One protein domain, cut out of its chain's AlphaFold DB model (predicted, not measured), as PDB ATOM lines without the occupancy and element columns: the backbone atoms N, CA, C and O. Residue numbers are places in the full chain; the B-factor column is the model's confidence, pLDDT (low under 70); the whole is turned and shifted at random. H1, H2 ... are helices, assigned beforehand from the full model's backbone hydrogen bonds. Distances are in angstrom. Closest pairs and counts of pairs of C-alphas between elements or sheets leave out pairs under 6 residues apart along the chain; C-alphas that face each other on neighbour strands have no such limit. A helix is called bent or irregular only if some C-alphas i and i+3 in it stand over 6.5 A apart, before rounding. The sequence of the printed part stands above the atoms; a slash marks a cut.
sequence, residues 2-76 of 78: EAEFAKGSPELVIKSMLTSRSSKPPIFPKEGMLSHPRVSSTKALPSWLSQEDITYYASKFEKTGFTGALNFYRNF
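This is residues 2 to 76 of the 78 residues of the protein "Epoxide hydrolase" of Trifolium medium (UniProt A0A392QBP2). Two helices, H2 and H3, cross at a steep tilt and make the core, with H2 between H3 and a long loop that runs round the side of H2 away from H3. The short H1 sits near the first end of H2, and H4 follows the last end of H3, where residues 71 to 76 stick out and lengthen the whole. The printed part has 75 residues with four named helices, in the order H1, H2, H3, H4, and no named strand; its class is all helix, with 38 of the 75 residues in the helices. It is compact, with a radius of gyration of the C-alphas of 12.4 A, and its C-alphas span 34 by 25 by 24 A. The long loop, residues 20 to 50, has no named element.

Begin with H3, residues 51 to 64, the longest helix, and look from it to H2, residues 10 to 19. The two touch, with 12 pairs of C-alphas within 8 A. Their closest C-alphas are those of Glu 11 and Ala 58, 4.8 A apart, and their centres are 9.7 A apart. Their lines stand at a steep tilt of 53 degrees, and they run opposite ways. From H2 go outward to H1, residues 2 to 7, which is close to H2 but not clearly touching it. The closest C-alphas here are those of Phe 5 and Val 13, 6.7 A apart, and the two helices run opposite ways at a steep tilt of 66 degrees. At its first residue H1 is also close to H4, residues 67 to 74, but not clearly touching it, with the C-alphas of Glu 2 and Thr 67, the closest pair, 6.6 A apart. H1 and H4 run opposite ways at a tilt of 36 degrees, only just steep. H3 and H4 meet only through their link, while H1 and H3 are apart, and so are H2 and H4. In the backbones of H1 and H2 every O i to N i+4 pair is within hydrogen-bond range; in H3 it is 8 of 10 pairs and in H4 3 of 4.

Find C-alpha 51 of Gln at (263.513, 140.824, 163.477); from there H3 runs 20.5 A to C-alpha 64 of Thr at (268.661, 132.294, 181.383). Then look for H2, which starts at C-alpha 10 of Pro at (261.536, 132.554, 173.333) and covers 14.1 A from first to last C-alpha, ending at Thr 19. H1 goes from Glu 2 to Lys 7 and measures 8.8 A from first to last C-alpha. H4 goes from Thr 67 to Arg 74 and measures 10.2 A, with C-alpha 74 at (256.235, 138.696, 192.157). No helix is bent.

The two C-alphas farthest apart are those of Thr 42, in the long loop, and Asn 75, at 36.1 A. The first and last printed C-alphas, those of Glu 2 and Phe 76, are 18.0 A apart. The printed part runs from residue 2 to residue 76 and has no cut. The link from H2 to H3 is long, with 31 residues, and its C-alphas lie 8 to 18 A from the mean of the C-alphas; the links H1 to H2 and H3 to H4 are tight, with 2 residues each. Residues 71 to 76, of which 71 to 74 belong to H4, stand free. The mean pLDDT of the printed part is 80.0. Look to residues 31 to 43 of the long link for low confidence: these 13 residues are under 70, while H3 has a mean of 91.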
ATOM      1  N   GLU A   2     255.757 130.266 183.379       75.44
ATOM      2  CA  GLU A   2     257.110 129.845 182.948       75.44
ATOM      3  C   GLU A   2     257.121 128.516 182.182       75.44
ATOM      4  O   GLU A   2     257.740 128.427 181.129       75.44
ATOM      5  N   ALA A   3     256.350 127.521 182.635       78.31
ATOM      6  CA  ALA A   3     256.182 126.260 181.908       78.31
ATOM      7  C   ALA A   3     255.579 126.451 180.502       78.31
ATOM      8  O   ALA A   3     255.903 125.707 179.586       78.31
ATOM      9  N   GLU A   4     254.735 127.470 180.313       74.12
ATOM     10  CA  GLU A   4     254.154 127.779 179.000       74.12
ATOM     11  C   GLU A   4     255.151 128.527 178.104       74.12
ATOM     12  O   GLU A   4     255.134 128.362 176.888       74.12
ATOM     13  N   PHE A   5     256.062 129.304 178.701       74.75
ATOM     14  CA  PHE A   5     257.186 129.914 177.986       74.75
ATOM     15  C   PHE A   5     258.244 128.888 177.604       74.75
ATOM     16  O   PHE A   5     258.832 129.032 176.548       74.75
ATOM     17  N   ALA A   6     258.447 127.839 178.404       76.38
ATOM     18  CA  ALA A   6     259.358 126.746 178.070       76.38
ATOM     19  C   ALA A   6     258.853 125.886 176.895       76.38
ATOM     20  O   ALA A   6     259.653 125.325 176.155       76.38
ATOM     21  N   LYS A   7     257.528 125.790 176.705       75.19
ATOM     22  CA  LYS A   7     256.921 125.107 175.548       75.19
ATOM     23  C   LYS A   7     256.946 125.948 174.268       75.19
ATOM     24  O   LYS A   7     256.829 125.399 173.177       75.19
ATOM     25  N   GLY A   8     257.012 127.274 174.387       71.62
ATOM     26  CA  GLY A   8     257.101 128.190 173.250       71.62
ATOM     27  C   GLY A   8     258.549 128.554 172.929       71.62
ATOM     28  O   GLY A   8     259.387 128.605 173.818       71.62
ATOM     29  N   SER A   9     258.854 128.877 171.669       80.50
ATOM     30  CA  SER A   9     260.140 129.519 171.363       80.50
ATOM     31  C   SER A   9     260.219 130.887 172.069       80.50
ATOM     32  O   SER A   9     259.242 131.650 172.005       80.50
ATOM     33  N   PRO A  10     261.349 131.242 172.713       85.56
ATOM     34  CA  PRO A  10     261.536 132.554 173.333       85.56
ATOM     35  C   PRO A  10     261.325 133.718 172.362       85.56
ATOM     36  O   PRO A  10     260.815 134.760 172.770       85.56
ATOM     37  N   GLU A  11     261.595 133.529 171.067       87.75
ATOM     38  CA  GLU A  11     261.305 134.527 170.029       87.75
ATOM     39  C   GLU A  11     259.817 134.857 169.947       87.75
ATOM     40  O   GLU A  11     259.427 136.022 169.876       87.75
ATOM     41  N   LEU A  12     258.964 133.836 170.007       83.75
ATOM     42  CA  LEU A  12     257.517 134.003 169.936       83.75
ATOM     43  C   LEU A  12     256.966 134.666 171.196       83.75
ATOM     44  O   LEU A  12     256.043 135.477 171.114       83.75
ATOM     45  N   VAL A  13     257.552 134.348 172.350       83.56
ATOM     46  CA  VAL A  13     257.221 134.986 173.627       83.56
ATOM     47  C   VAL A  13     257.564 136.477 173.574       83.56
ATOM     48  O   VAL A  13     256.686 137.307 173.817       83.56
ATOM     49  N   ILE A  14     258.792 136.829 173.181       88.12
ATOM     50  CA  ILE A  14     259.239 138.225 173.058       88.12
ATOM     51  C   ILE A  14     258.408 138.979 172.019       88.12
ATOM     52  O   ILE A  14     257.887 140.058 172.307       88.12
ATOM     53  N   LYS A  15     258.194 138.389 170.841       86.44
ATOM     54  CA  LYS A  15     257.364 138.979 169.787       86.44
ATOM     55  C   LYS A  15     255.941 139.240 170.276       86.44
ATOM     56  O   LYS A  15     255.406 140.318 170.028       86.44
ATOM     57  N   SER A  16     255.335 138.303 171.007       81.88
ATOM     58  CA  SER A  16     254.004 138.478 171.604       81.88
ATOM     59  C   SER A  16     253.976 139.632 172.605       81.88
ATOM     60  O   SER A  16     253.096 140.488 172.525       81.88
ATOM     61  N   MET A  17     254.951 139.691 173.520       84.19
ATOM     62  CA  MET A  17     255.011 140.731 174.549       84.19
ATOM     63  C   MET A  17     255.180 142.129 173.946       84.19
ATOM     64  O   MET A  17     254.455 143.045 174.322       84.19
ATOM     65  N   LEU A  18     256.090 142.283 172.983       86.19
ATOM     66  CA  LEU A  18     256.441 143.583 172.407       86.19
ATOM     67  C   LEU A  18     255.417 144.106 171.386       86.19
ATOM     68  O   LEU A  18     255.325 145.310 171.155       86.19
ATOM     69  N   THR A  19     254.630 143.220 170.772       83.12
ATOM     70  CA  THR A  19     253.630 143.610 169.759       83.12
ATOM     71  C   THR A  19     252.195 143.623 170.285       83.12
ATOM     72  O   THR A  19     251.303 144.186 169.642       83.12
ATOM     73  N   SER A  20     251.936 143.039 171.460       77.50
ATOM     74  CA  SER A  20     250.602 143.023 172.057       77.50
ATOM     75  C   SER A  20     250.192 144.422 172.521       77.50
ATOM     76  O   SER A  20     250.670 144.929 173.525       77.50
ATOM     77  N   ARG A  21     249.231 145.024 171.813       73.38
ATOM     78  CA  ARG A  21     248.616 146.318 172.174       73.38
ATOM     79  C   ARG A  21     247.251 146.188 172.854       73.38
ATOM     80  O   ARG A  21     246.524 147.168 172.970       73.38
ATOM     81  N   SER A  22     246.843 144.981 173.249       70.38
ATOM     82  CA  SER A  22     245.556 144.794 173.927       70.38
ATOM     83  C   SER A  22     245.680 145.076 175.419       70.38
ATOM     84  O   SER A  22     246.530 144.478 176.068       70.38
ATOM     85  N   SER A  23     244.754 145.860 175.967       72.44
ATOM     86  CA  SER A  23     244.579 146.057 177.416       72.44
ATOM     87  C   SER A  23     244.052 144.819 178.154       72.44
ATOM     88  O   SER A  23     243.995 144.801 179.379       72.44
ATOM     89  N   LYS A  24     243.641 143.779 177.416       76.06
ATOM     90  CA  LYS A  24     243.198 142.504 177.991       76.06
ATOM     91  C   LYS A  24     244.369 141.795 178.681       76.06
ATOM     92  O   LYS A  24     245.481 141.854 178.147       76.06
ATOM     93  N   PRO A  25     244.117 141.062 179.782       73.19
ATOM     94  CA  PRO A  25     245.147 140.283 180.449       73.19
ATOM     95  C   PRO A  25     245.911 139.384 179.465       73.19
ATOM     96  O   PRO A  25     245.298 138.806 178.555       73.19
ATOM     97  N   PRO A  26     247.237 139.256 179.616       72.38
ATOM     98  CA  PRO A  26     248.027 138.358 178.793       72.38
ATOM     99  C   PRO A  26     247.663 136.905 179.126       72.38
ATOM    100  O   PRO A  26     248.067 136.359 180.150       72.38
ATOM    101  N   ILE A  27     246.861 136.287 178.259       73.44
ATOM    102  CA  ILE A  27     246.532 134.861 178.329       73.44
ATOM    103  C   ILE A  27     247.604 134.101 177.561       73.44
ATOM    104  O   ILE A  27     247.836 134.377 176.383       73.44
ATOM    105  N   PHE A  28     248.241 133.146 178.231       73.88
ATOM    106  CA  PHE A  28     249.241 132.274 177.631       73.88
ATOM    107  C   PHE A  28     248.641 130.869 177.467       73.88
ATOM    108  O   PHE A  28     248.339 130.235 178.483       73.88
ATOM    109  N   PRO A  29     248.398 130.400 176.228       71.25
ATOM    110  CA  PRO A  29     247.773 129.103 175.990       71.25
ATOM    111  C   PRO A  29     248.678 127.944 176.416       71.25
ATOM    112  O   PRO A  29     249.906 128.034 176.344       71.25
ATOM    113  N   LYS A  30     248.046 126.850 176.857       70.50
ATOM    114  CA  LYS A  30     248.743 125.674 177.399       70.50
ATOM    115  C   LYS A  30     249.416 124.821 176.323       70.50
ATOM    116  O   LYS A  30     250.371 124.098 176.619       70.50
ATOM    117  N   GLU A  31     248.930 124.922 175.089       69.44
ATOM    118  CA  GLU A  31     249.524 124.334 173.887       69.44
ATOM    119  C   GLU A  31     250.749 125.125 173.370       69.44
ATOM    120  O   GLU A  31     251.349 124.744 172.368       69.44
ATOM    121  N   GLY A  32     251.157 126.207 174.050       66.81
ATOM    122  CA  GLY A  32     252.341 127.003 173.714       66.81
ATOM    123  C   GLY A  32     252.049 128.216 172.823       66.81
ATOM    124  O   GLY A  32     250.990 128.329 172.205       66.81
ATOM    125  N   MET A  33     253.004 129.154 172.751       68.12
ATOM    126  CA  MET A  33     252.801 130.487 172.149       68.12
ATOM    127  C   MET A  33     252.333 130.493 170.689       68.12
ATOM    128  O   MET A  33     251.686 131.453 170.284       68.12
ATOM    129  N   LEU A  34     252.618 129.449 169.909       61.72
ATOM    130  CA  LEU A  34     252.171 129.332 168.515       61.72
ATOM    131  C   LEU A  34     250.645 129.348 168.370       61.72
ATOM    132  O   LEU A  34     250.128 129.875 167.389       61.72
ATOM    133  N   SER A  35     249.926 128.814 169.359       61.97
ATOM    134  CA  SER A  35     248.459 128.800 169.377       61.97
ATOM    135  C   SER A  35     247.851 130.171 169.708       61.97
ATOM    136  O   SER A  35     246.639 130.358 169.606       61.97
ATOM    137  N   HIS A  36     248.678 131.162 170.072       64.81
ATOM    138  CA  HIS A  36     248.196 132.504 170.367       64.81
ATOM    139  C   HIS A  36     247.885 133.262 169.065       64.81
ATOM    140  O   HIS A  36     248.790 133.465 168.250       64.81
ATOM    141  N   PRO A  37     246.660 133.796 168.876       62.91
ATOM    142  CA  PRO A  37     246.241 134.441 167.622       62.91
ATOM    143  C   PRO A  37     247.103 135.637 167.193       62.91
ATOM    144  O   PRO A  37     247.052 136.072 166.049       62.91
ATOM    145  N   ARG A  38     247.873 136.214 168.125       62.53
ATOM    146  CA  ARG A  38     248.780 137.345 167.872       62.53
ATOM    147  C   ARG A  38     250.201 136.925 167.485       62.53
ATOM    148  O   ARG A  38     250.947 137.751 166.974       62.53
ATOM    149  N   VAL A  39     250.559 135.669 167.737       62.12
ATOM    150  CA  VAL A  39     251.875 135.078 167.453       62.12
ATOM    151  C   VAL A  39     251.864 134.318 166.129       62.12
ATOM    152  O   VAL A  39     252.905 134.231 165.481       62.12
ATOM    153  N   SER A  40     250.688 133.841 165.703       56.94
ATOM    154  CA  SER A  40     250.389 133.270 164.381       56.94
ATOM    155  C   SER A  40     250.635 134.290 163.241       56.94
ATOM    156  O   SER A  40     249.749 134.945 162.700       56.94
ATOM    157  N   SER A  41     251.919 134.521 162.976       54.19
ATOM    158  CA  SER A  41     252.583 134.629 161.672       54.19
ATOM    159  C   SER A  41     252.056 135.543 160.553       54.19
ATOM    160  O   SER A  41     252.540 135.401 159.437       54.19
ATOM    161  N   THR A  42     251.183 136.532 160.781       54.50
ATOM    162  CA  THR A  42     250.744 137.416 159.664       54.50
ATOM    163  C   THR A  42     250.812 138.922 159.900       54.50
ATOM    164  O   THR A  42     250.657 139.688 158.951       54.50
ATOM    165  N   LYS A  43     251.089 139.397 161.121       64.25
ATOM    166  CA  LYS A  43     251.238 140.843 161.351       64.25
ATOM    167  C   LYS A  43     252.669 141.314 161.120       64.25
ATOM    168  O   LYS A  43     253.605 140.791 161.725       64.25
ATOM    169  N   ALA A  44     252.796 142.337 160.275       75.56
ATOM    170  CA  ALA A  44     254.024 143.098 160.105       75.56
ATOM    171  C   ALA A  44     254.506 143.630 161.461       75.56
ATOM    172  O   ALA A  44     253.701 144.058 162.298       75.56
ATOM    173  N   LEU A  45     255.820 143.573 161.677       85.06
ATOM    174  CA  LEU A  45     256.441 144.148 162.862       85.06
ATOM    175  C   LEU A  45     256.243 145.673 162.861       85.06
ATOM    176  O   LEU A  45     256.201 146.290 161.792       85.06
ATOM    177  N   PRO A  46     256.082 146.301 164.038       86.31
ATOM    178  CA  PRO A  46     256.048 147.753 164.117       86.31
ATOM    179  C   PRO A  46     257.407 148.334 163.697       86.31
ATOM    180  O   PRO A  46     258.438 147.703 163.893       86.31
ATOM    181  N   SER A  47     257.422 149.560 163.173       89.62
ATOM    182  CA  SER A  47     258.621 150.194 162.591       89.62
ATOM    183  C   SER A  47     259.814 150.360 163.541       89.62
ATOM    184  O   SER A  47     260.922 150.590 163.076       89.62
ATOM    185  N   TRP A  48     259.599 150.265 164.854       91.06
ATOM    186  CA  TRP A  48     260.643 150.364 165.877       91.06
ATOM    187  C   TRP A  48     261.249 149.013 166.279       91.06
ATOM    188  O   TRP A  48     262.202 149.003 167.050       91.06
ATOM    189  N   LEU A  49     260.685 147.890 165.820       89.50
ATOM    190  CA  LEU A  49     261.099 146.547 166.225       89.50
ATOM    191  C   LEU A  49     261.530 145.742 165.002       89.50
ATOM    192  O   LEU A  49     260.693 145.338 164.192       89.50
ATOM    193  N   SER A  50     262.829 145.482 164.887       91.75
ATOM    194  CA  SER A  50     263.360 144.625 163.831       91.75
ATOM    195  C   SER A  50     263.273 143.142 164.212       91.75
ATOM    196  O   SER A  50     263.084 142.775 165.374       91.75
ATOM    197  N   GLN A  51     263.417 142.262 163.219       89.88
ATOM    198  CA  GLN A  51     263.513 140.824 163.477       89.88
ATOM    199  C   GLN A  51     264.823 140.471 164.207       89.88
ATOM    200  O   GLN A  51     264.824 139.575 165.049       89.88
ATOM    201  N   GLU A  52     265.904 141.205 163.933       92.62
ATOM    202  CA  GLU A  52     267.207 141.038 164.587       92.62
ATOM    203  C   GLU A  52     267.128 141.342 166.086       92.62
ATOM    204  O   GLU A  52     267.643 140.569 166.893       92.62
ATOM    205  N   ASP A  53     266.403 142.397 166.475       93.00
ATOM    206  CA  ASP A  53     266.173 142.728 167.885       93.00
ATOM    207  C   ASP A  53     265.443 141.591 168.609       93.00
ATOM    208  O   ASP A  53     265.823 141.195 169.712       93.00
ATOM    209  N   ILE A  54     264.403 141.026 167.984       91.69
ATOM    210  CA  ILE A  54     263.630 139.917 168.561       91.69
ATOM    211  C   ILE A  54     264.535 138.709 168.803       91.69
ATOM    212  O   ILE A  54     264.520 138.156 169.905       91.69
ATOM    213  N   THR A  55     265.333 138.324 167.808       92.62
ATOM    214  CA  THR A  55     266.270 137.200 167.922       92.62
ATOM    215  C   THR A  55     267.360 137.489 168.958       92.62
ATOM    216  O   THR A  55     267.688 136.618 169.768       92.62
ATOM    217  N   TYR A  56     267.867 138.725 169.030       94.44
ATOM    218  CA  TYR A  56     268.823 139.129 170.060       94.44
ATOM    219  C   TYR A  56     268.250 138.936 171.469       94.44
ATOM    220  O   TYR A  56     268.869 138.257 172.292       94.44
ATOM    221  N   TYR A  57     267.057 139.469 171.750       92.50
ATOM    222  CA  TYR A  57     266.423 139.313 173.060       92.50
ATOM    223  C   TYR A  57     266.101 137.850 173.364       92.50
ATOM    224  O   TYR A  57     266.396 137.376 174.463       92.50
ATOM    225  N   ALA A  58     265.563 137.110 172.394       91.25
ATOM    226  CA  ALA A  58     265.263 135.692 172.550       91.25
ATOM    227  C   ALA A  58     266.501 134.879 172.944       91.25
ATOM    228  O   ALA A  58     266.436 134.116 173.904       91.25
ATOM    229  N   SER A  59     267.648 135.127 172.301       92.88
ATOM    230  CA  SER A  59     268.909 134.432 172.600       92.88
ATOM    231  C   SER A  59     269.386 134.613 174.050       92.88
ATOM    232  O   SER A  59     270.084 133.756 174.599       92.88
ATOM    233  N   LYS A  60     269.018 135.725 174.704       92.62
ATOM    234  CA  LYS A  60     269.318 135.950 176.125       92.62
ATOM    235  C   LYS A  60     268.441 135.065 177.004       92.62
ATOM    236  O   LYS A  60     268.958 134.380 177.885       92.62
ATOM    237  N   PHE A  61     267.140 135.038 176.723       88.44
ATOM    238  CA  PHE A  61     266.166 134.264 177.489       88.44
ATOM    239  C   PHE A  61     266.214 132.758 177.210       88.44
ATOM    240  O   PHE A  61     265.820 131.988 178.080       88.44
ATOM    241  N   GLU A  62     266.755 132.320 176.072       88.31
ATOM    242  CA  GLU A  62     267.080 130.907 175.829       88.31
ATOM    243  C   GLU A  62     268.092 130.368 176.843       88.31
ATOM    244  O   GLU A  62     267.969 129.233 177.295       88.31
ATOM    245  N   LYS A  63     269.076 131.185 177.238       85.50
ATOM    246  CA  LYS A  63     270.126 130.773 178.180       85.50
ATOM    247  C   LYS A  63     269.695 130.897 179.637       85.50
ATOM    248  O   LYS A  63     270.052 130.054 180.451       85.50
ATOM    249  N   THR A  64     268.979 131.966 179.982       86.12
ATOM    250  CA  THR A  64     268.661 132.294 181.383       86.12
ATOM    251  C   THR A  64     267.259 131.872 181.814       86.12
ATOM    252  O   THR A  64     266.973 131.840 183.008       86.12
ATOM    253  N   GLY A  65     266.359 131.610 180.862       87.06
ATOM    254  CA  GLY A  65     264.926 131.507 181.121       87.06
ATOM    255  C   GLY A  65     264.300 132.838 181.565       87.06
ATOM    256  O   GLY A  65     264.971 133.862 181.710       87.06
ATOM    257  N   PHE A  66     262.984 132.822 181.795       87.50
ATOM    258  CA  PHE A  66     262.192 134.008 182.167       87.50
ATOM    259  C   PHE A  66     261.946 134.151 183.681       87.50
ATOM    260  O   PHE A  66     261.433 135.180 184.123       87.50
ATOM    261  N   THR A  67     262.304 133.147 184.486       89.44
ATOM    262  CA  THR A  67     262.010 133.095 185.929       89.44
ATOM    263  C   THR A  67     262.568 134.298 186.689       89.44
ATOM    264  O   THR A  67     261.859 134.887 187.501       89.44
ATOM    265  N   GLY A  68     263.804 134.719 186.395       87.94
ATOM    266  CA  GLY A  68     264.429 135.868 187.062       87.94
ATOM    267  C   GLY A  68     263.657 137.172 186.838       87.94
ATOM    268  O   GLY A  68     263.314 137.863 187.795       87.94
ATOM    269  N   ALA A  69     263.306 137.464 185.583       86.94
ATOM    270  CA  ALA A  69     262.533 138.654 185.235       86.94
ATOM    271  C   ALA A  69     261.128 138.636 185.858       86.94
ATOM    272  O   ALA A  69     260.649 139.658 186.338       86.94
ATOM    273  N   LEU A  70     260.465 137.474 185.896       87.00
ATOM    274  CA  LEU A  70     259.134 137.345 186.496       87.00
ATOM    275  C   LEU A  70     259.163 137.453 188.026       87.00
ATOM    276  O   LEU A  70     258.240 138.018 188.615       87.00
ATOM    277  N   ASN A  71     260.217 136.955 188.674       88.88
ATOM    278  CA  ASN A  71     260.376 137.049 190.125       88.88
ATOM    279  C   ASN A  71     260.475 138.495 190.615       88.88
ATOM    280  O   ASN A  71     259.998 138.774 191.713       88.88
ATOM    281  N   PHE A  72     261.011 139.414 189.807       88.06
ATOM    282  CA  PHE A  72     261.004 140.841 190.133       88.06
ATOM    283  C   PHE A  72     259.576 141.357 190.380       88.06
ATOM    284  O   PHE A  72     259.302 141.963 191.410       88.06
ATOM    285  N   TYR A  73     258.632 141.027 189.494       85.75
ATOM    286  CA  TYR A  73     257.235 141.453 189.629       85.75
ATOM    287  C   TYR A  73     256.469 140.707 190.730       85.75
ATOM    288  O   TYR A  73     255.561 141.273 191.331       85.75
ATOM    289  N   ARG A  74     256.833 139.453 191.035       85.69
ATOM    290  CA  ARG A  74     256.235 138.696 192.157       85.69
ATOM    291  C   ARG A  74     256.515 139.337 193.514       85.69
ATOM    292  O   ARG A  74     255.689 139.229 194.411       85.69
ATOM    293  N   ASN A  75     257.666 139.987 193.641       89.56
ATOM    294  CA  ASN A  75     258.146 140.594 194.880       89.56
ATOM    295  C   ASN A  75     257.963 142.119 194.895       89.56
ATOM    296  O   ASN A  75     258.541 142.795 195.733       89.56
ATOM    297  N   PHE A  76     257.174 142.675 193.974       86.50
ATOM    298  CA  PHE A  76     257.023 144.125 193.834       86.50
ATOM    299  C   PHE A  76     256.265 144.785 195.002       86.50
ATOM    300  O   PHE A  76     256.429 145.974 195.241       86.50
TER     301      PHE A  76